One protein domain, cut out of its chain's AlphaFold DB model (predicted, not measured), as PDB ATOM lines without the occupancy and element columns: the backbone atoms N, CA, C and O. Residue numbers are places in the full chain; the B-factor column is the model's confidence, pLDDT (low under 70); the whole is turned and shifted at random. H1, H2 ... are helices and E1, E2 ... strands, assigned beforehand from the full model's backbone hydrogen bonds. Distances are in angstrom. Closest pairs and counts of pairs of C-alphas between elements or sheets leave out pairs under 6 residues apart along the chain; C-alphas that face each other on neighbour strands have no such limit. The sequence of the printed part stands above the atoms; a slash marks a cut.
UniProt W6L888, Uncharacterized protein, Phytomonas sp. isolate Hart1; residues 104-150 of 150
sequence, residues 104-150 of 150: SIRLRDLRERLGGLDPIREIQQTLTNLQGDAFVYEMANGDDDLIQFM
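Overview. This is residues 104 to 150 of the 150 residues of an uncharacterized protein of Phytomonas sp. isolate Hart1 (UniProt W6L888). A small antiparallel sheet, E1 - E3 - E2, makes one side of this domain, and two helices, H1 and H2, about perpendicular to each other, make the other, each only grazing the sheet. The printed part has 47 residues, with E1, H1, H2, E2 and E3 in that order, class mixed. It is compact, with a radius of gyration of the C-alphas of 10.1 A and spans of 27 by 20 by 16 A.

Arrangement. E1, residues 104 to 106, is antiparallel to E3, residues 146 to 149; N 105 and O 147, 2.9 A apart, are within hydrogen-bond range. H1, residues 107 to 114, only grazes the sheet, with residues 107 to 110; its closest C-alphas to E3 are Leu 107 and Leu 146, 6.1 A. H2, residues 120 to 130, is close to H1 but not clearly touching, at 88 degrees; the closest C-alphas are Arg 111 and Ile 120, 7.4 A. H2 only grazes the sheet, with residues 124 to 130; its closest C-alphas to E2, residues 135 to 138, are Thr 128 and Tyr 137, 6.7 A. E2 and E3 form a hairpin, with N 136 and O 148 within range at 2.8 A. E1, H1 H2 and E2 form a split strand-helix-strand unit, two strands running the same way with E3 between them, its crossover right-handed. In H1 and H2 every O i to N i+4 pair is within hydrogen-bond range.

Along the chain. E1 begins at C-alpha 104 (60.730, 115.312, 115.162) and E3 ends at C-alpha 149 (62.695, 115.401, 109.311). From first to last C-alpha H1 measures 10.4 A, H2 15.1 A and E3 9.9 A.

Size, cuts and confidence. The C-alphas farthest apart, Leu 117 and Met 150, are 27.7 A apart. The printed part has no cut and no long link. The model's pLDDT is under 70 at residues 117, 133 and 141 to 144.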
ATOM      1  N   SER A 104      59.830 116.134 114.360       82.88
ATOM      2  CA  SER A 104      60.730 115.312 115.162       82.88
ATOM      3  C   SER A 104      59.999 114.179 115.882       82.88
ATOM      4  O   SER A 104      58.838 114.317 116.268       82.88
ATOM      5  N   ILE A 105      60.671 113.033 116.020       84.88
ATOM      6  CA  ILE A 105      60.083 111.790 116.536       84.88
ATOM      7  C   ILE A 105      61.081 111.074 117.418       84.88
ATOM      8  O   ILE A 105      62.252 110.948 117.062       84.88
ATOM      9  N   ARG A 106      60.611 110.552 118.552       88.44
ATOM     10  CA  ARG A 106      61.445 109.725 119.418       88.44
ATOM     11  C   ARG A 106      61.511 108.308 118.879       88.44
ATOM     12  O   ARG A 106      60.510 107.733 118.448       88.44
ATOM     13  N   LEU A 107      62.674 107.686 119.002       84.38
ATOM     14  CA  LEU A 107      62.871 106.296 118.594       84.38
ATOM     15  C   LEU A 107      61.910 105.326 119.302       84.38
ATOM     16  O   LEU A 107      61.496 104.319 118.727       84.38
ATOM     17  N   ARG A 108      61.521 105.652 120.539       83.75
ATOM     18  CA  ARG A 108      60.535 104.900 121.324       83.75
ATOM     19  C   ARG A 108      59.157 104.887 120.653       83.75
ATOM     20  O   ARG A 108      58.579 103.812 120.523       83.75
ATOM     21  N   ASP A 109      58.697 106.034 120.157       86.25
ATOM     22  CA  ASP A 109      57.399 106.175 119.479       86.25
ATOM     23  C   ASP A 109      57.398 105.420 118.147       86.25
ATOM     24  O   ASP A 109      56.442 104.728 117.788       86.25
ATOM     25  N   LEU A 110      58.513 105.497 117.418       84.25
ATOM     26  CA  LEU A 110      58.700 104.738 116.190       84.25
ATOM     27  C   LEU A 110      58.692 103.224 116.462       84.25
ATOM     28  O   LEU A 110      58.030 102.474 115.745       84.25
ATOM     29  N   ARG A 111      59.358 102.768 117.528       84.31
ATOM     30  CA  ARG A 111      59.344 101.359 117.940       84.31
ATOM     31  C   ARG A 111      57.943 100.895 118.340       84.31
ATOM     32  O   ARG A 111      57.556  99.785 117.980       84.31
ATOM     33  N   GLU A 112      57.185 101.721 119.056       85.50
ATOM     34  CA  GLU A 112      55.798 101.421 119.419       85.50
ATOM     35  C   GLU A 112      54.932 101.239 118.166       85.50
ATOM     36  O   GLU A 112      54.221 100.239 118.047       85.50
ATOM     37  N   ARG A 113      55.088 102.113 117.162       83.19
ATOM     38  CA  ARG A 113      54.393 101.977 115.870       83.19
ATOM     39  C   ARG A 113      54.826 100.770 115.045       83.19
ATOM     40  O   ARG A 113      54.013 100.231 114.297       83.19
ATOM     41  N   LEU A 114      56.074 100.319 115.177       82.38
ATOM     42  CA  LEU A 114      56.540  99.072 114.559       82.38
ATOM     43  C   LEU A 114      55.984  97.814 115.251       82.38
ATOM     44  O   LEU A 114      56.079  96.720 114.692       82.38
ATOM     45  N   GLY A 115      55.377  97.966 116.432       81.00
ATOM     46  CA  GLY A 115      54.815  96.878 117.231       81.00
ATOM     47  C   GLY A 115      55.735  96.384 118.349       81.00
ATOM     48  O   GLY A 115      55.456  95.349 118.942       81.00
ATOM     49  N   GLY A 116      56.835  97.085 118.646       78.25
ATOM     50  CA  GLY A 116      57.694  96.824 119.809       78.25
ATOM     51  C   GLY A 116      58.532  95.539 119.774       78.25
ATOM     52  O   GLY A 116      59.313  95.316 120.703       78.25
ATOM     53  N   LEU A 117      58.385  94.727 118.724       68.50
ATOM     54  CA  LEU A 117      59.012  93.410 118.577       68.50
ATOM     55  C   LEU A 117      60.497  93.494 118.220       68.50
ATOM     56  O   LEU A 117      61.275  92.640 118.640       68.50
ATOM     57  N   ASP A 118      60.888  94.533 117.489       77.69
ATOM     58  CA  ASP A 118      62.248  94.656 116.980       77.69
ATOM     59  C   ASP A 118      63.173  95.290 118.035       77.69
ATOM     60  O   ASP A 118      62.785  96.252 118.723       77.69
ATOM     61  N   PRO A 119      64.400  94.765 118.209       78.69
ATOM     62  CA  PRO A 119      65.342  95.320 119.165       78.69
ATOM     63  C   PRO A 119      65.808  96.700 118.702       78.69
ATOM     64  O   PRO A 119      66.135  96.920 117.538       78.69
ATOM     65  N   ILE A 120      65.897  97.631 119.656       79.88
ATOM     66  CA  ILE A 120      66.237  99.042 119.410       79.88
ATOM     67  C   ILE A 120      67.528  99.182 118.589       79.88
ATOM     68  O   ILE A 120      67.567  99.979 117.662       79.88
ATOM     69  N   ARG A 121      68.546  98.351 118.854       81.44
ATOM     70  CA  ARG A 121      69.819  98.372 118.112       81.44
ATOM     71  C   ARG A 121      69.663  98.099 116.612       81.44
ATOM     72  O   ARG A 121      70.334  98.744 115.816       81.44
ATOM     73  N   GLU A 122      68.775  97.184 116.218       81.12
ATOM     74  CA  GLU A 122      68.521  96.901 114.795       81.12
ATOM     75  C   GLU A 122      67.828  98.078 114.110       81.12
ATOM     76  O   GLU A 122      68.159  98.434 112.977       81.12
ATOM     77  N   ILE A 123      66.885  98.708 114.815       82.62
ATOM     78  CA  ILE A 123      66.194  99.902 114.330       82.62
ATOM     79  C   ILE A 123      67.203 101.035 114.139       82.62
ATOM     80  O   ILE A 123      67.215 101.645 113.076       82.62
ATOM     81  N   GLN A 124      68.078 101.280 115.118       85.31
ATOM     82  CA  GLN A 124      69.130 102.298 115.036       85.31
ATOM     83  C   GLN A 124      70.055 102.058 113.842       85.31
ATOM     84  O   GLN A 124      70.235 102.953 113.026       85.31
ATOM     85  N   GLN A 125      70.573 100.837 113.692       83.12
ATOM     86  CA  GLN A 125      71.463 100.479 112.587       83.12
ATOM     87  C   GLN A 125      70.778 100.641 111.222       83.12
ATOM     88  O   GLN A 125      71.379 101.089 110.244       83.12
ATOM     89  N   THR A 126      69.492 100.307 111.143       82.31
ATOM     90  CA  THR A 126      68.729 100.468 109.903       82.31
ATOM     91  C   THR A 126      68.396 101.936 109.637       82.31
ATOM     92  O   THR A 126      68.444 102.362 108.488       82.31
ATOM     93  N   LEU A 127      68.121 102.732 110.672       83.75
ATOM     94  CA  LEU A 127      67.918 104.177 110.559       83.75
ATOM     95  C   LEU A 127      69.189 104.891 110.111       83.75
ATOM     96  O   LEU A 127      69.098 105.721 109.217       83.75
ATOM     97  N   THR A 128      70.359 104.535 110.645       83.31
ATOM     98  CA  THR A 128      71.641 105.083 110.175       83.31
ATOM     99  C   THR A 128      71.916 104.714 108.719       83.31
ATOM    100  O   THR A 128      72.454 105.524 107.976       83.31
ATOM    101  N   ASN A 129      71.495 103.524 108.274       83.62
ATOM    102  CA  ASN A 129      71.630 103.110 106.873       83.62
ATOM    103  C   ASN A 129      70.633 103.811 105.936       83.62
ATOM    104  O   ASN A 129      70.909 103.971 104.749       83.62
ATOM    105  N   LEU A 130      69.458 104.183 106.449       80.69
ATOM    106  CA  LEU A 130      68.415 104.900 105.710       80.69
ATOM    107  C   LEU A 130      68.544 106.427 105.830       80.69
ATOM    108  O   LEU A 130      67.803 107.146 105.158       80.69
ATOM    109  N   GLN A 131      69.454 106.908 106.680       81.94
ATOM    110  CA  GLN A 131      69.732 108.323 106.879       81.94
ATOM    111  C   GLN A 131      70.205 108.945 105.565       81.94
ATOM    112  O   GLN A 131      71.055 108.401 104.861       81.94
ATOM    113  N   GLY A 132      69.637 110.098 105.224       74.94
ATOM    114  CA  GLY A 132      69.880 110.750 103.944       74.94
ATOM    115  C   GLY A 132      69.092 112.046 103.831       74.94
ATOM    116  O   GLY A 132      68.923 112.760 104.811       74.94
ATOM    117  N   ASP A 133      68.575 112.332 102.638       64.50
ATOM    118  CA  ASP A 133      67.960 113.633 102.328       64.50
ATOM    119  C   ASP A 133      66.609 113.889 103.027       64.50
ATOM    120  O   ASP A 133      66.171 115.028 103.127       64.50
ATOM    121  N   ALA A 134      65.919 112.842 103.498       75.56
ATOM    122  CA  ALA A 134      64.553 112.960 104.023       75.56
ATOM    123  C   ALA A 134      64.471 113.120 105.552       75.56
ATOM    124  O   ALA A 134      63.456 113.597 106.064       75.56
ATOM    125  N   PHE A 135      65.486 112.655 106.282       84.44
ATOM    126  CA  PHE A 135      65.550 112.742 107.737       84.44
ATOM    127  C   PHE A 135      66.981 112.538 108.237       84.44
ATOM    128  O   PHE A 135      67.785 111.823 107.632       84.44
ATOM    129  N   VAL A 136      67.262 113.127 109.392       84.12
ATOM    130  CA  VAL A 136      68.500 112.990 110.150       84.12
ATOM    131  C   VAL A 136      68.179 112.237 111.435       84.12
ATOM    132  O   VAL A 136      67.247 112.585 112.158       84.12
ATOM    133  N   TYR A 137      68.935 111.177 111.703       82.44
ATOM    134  CA  TYR A 137      68.863 110.466 112.970       82.44
ATOM    135  C   TYR A 137      69.996 110.960 113.872       82.44
ATOM    136  O   TYR A 137      71.168 110.850 113.513       82.44
ATOM    137  N   GLU A 138      69.641 111.516 115.028       81.25
ATOM    138  CA  GLU A 138      70.588 111.961 116.043       81.25
ATOM    139  C   GLU A 138      70.507 111.035 117.259       81.25
ATOM    140  O   GLU A 138      69.509 110.992 117.985       81.25
ATOM    141  N   MET A 139      71.599 110.304 117.494       75.12
ATOM    142  CA  MET A 139      71.837 109.655 118.780       75.12
ATOM    143  C   MET A 139      72.171 110.735 119.801       75.12
ATOM    144  O   MET A 139      73.306 111.210 119.882       75.12
ATOM    145  N   ALA A 140      71.177 111.145 120.585       74.62
ATOM    146  CA  ALA A 140      71.449 111.893 121.798       74.62
ATOM    147  C   ALA A 140      72.159 110.955 122.787       74.62
ATOM    148  O   ALA A 140      71.791 109.791 122.911       74.62
ATOM    149  N   ASN A 141      73.154 111.452 123.529       63.03
ATOM    150  CA  ASN A 141      73.900 110.693 124.552       63.03
ATOM    151  C   ASN A 141      73.041 110.288 125.785       63.03
ATOM    152  O   ASN A 141      73.558 110.178 126.897       63.03
ATOM    153  N   GLY A 142      71.732 110.098 125.614       65.38
ATOM    154  CA  GLY A 142      70.750 109.732 126.628       65.38
ATOM    155  C   GLY A 142      69.633 108.858 126.045       65.38
ATOM    156  O   GLY A 142      69.803 108.204 125.025       65.38
ATOM    157  N   ASP A 143      68.478 108.839 126.705       60.41
ATOM    158  CA  ASP A 143      67.339 107.965 126.372       60.41
ATOM    159  C   ASP A 143      66.419 108.478 125.246       60.41
ATOM    160  O   ASP A 143      65.466 107.792 124.856       60.41
ATOM    161  N   ASP A 144      66.683 109.687 124.751       69.88
ATOM    162  CA  ASP A 144      65.868 110.390 123.762       69.88
ATOM    163  C   ASP A 144      66.584 110.441 122.410       69.88
ATOM    164  O   ASP A 144      66.928 111.501 121.893       69.88
ATOM    165  N   ASP A 145      66.799 109.261 121.836       83.81
ATOM    166  CA  ASP A 145      67.121 109.110 120.421       83.81
ATOM    167  C   ASP A 145      66.058 109.819 119.568       83.81
ATOM    168  O   ASP A 145      64.871 109.459 119.620       83.81
ATOM    169  N   LEU A 146      66.474 110.821 118.790       86.19
ATOM    170  CA  LEU A 146      65.576 111.695 118.040       86.19
ATOM    171  C   LEU A 146      65.804 111.548 116.536       86.19
ATOM    172  O   LEU A 146      66.929 111.527 116.042       86.19
ATOM    173  N   ILE A 147      64.707 111.469 115.794       84.62
ATOM    174  CA  ILE A 147      64.682 111.491 114.335       84.62
ATOM    175  C   ILE A 147      64.075 112.826 113.926       84.62
ATOM    176  O   ILE A 147      62.919 113.092 114.252       84.62
ATOM    177  N   GLN A 148      64.841 113.660 113.230       84.62
ATOM    178  CA  GLN A 148      64.395 114.951 112.718       84.62
ATOM    179  C   GLN A 148      64.161 114.863 111.208       84.62
ATOM    180  O   GLN A 148      65.027 114.404 110.467       84.62
ATOM    181  N   PHE A 149      63.000 115.314 110.741       81.62
ATOM    182  CA  PHE A 149      62.695 115.401 109.311       81.62
ATOM    183  C   PHE A 149      63.109 116.770 108.770       81.62
ATOM    184  O   PHE A 149      62.975 117.775 109.474       81.62
ATOM    185  N   MET A 150      63.625 116.784 107.539       77.50
ATOM    186  CA  MET A 150      64.082 117.987 106.829       77.50
ATOM    187  C   MET A 150      62.998 118.536 105.901       77.50
ATOM    188  O   MET A 150      62.222 117.721 105.348       77.50
TER     189      MET A 150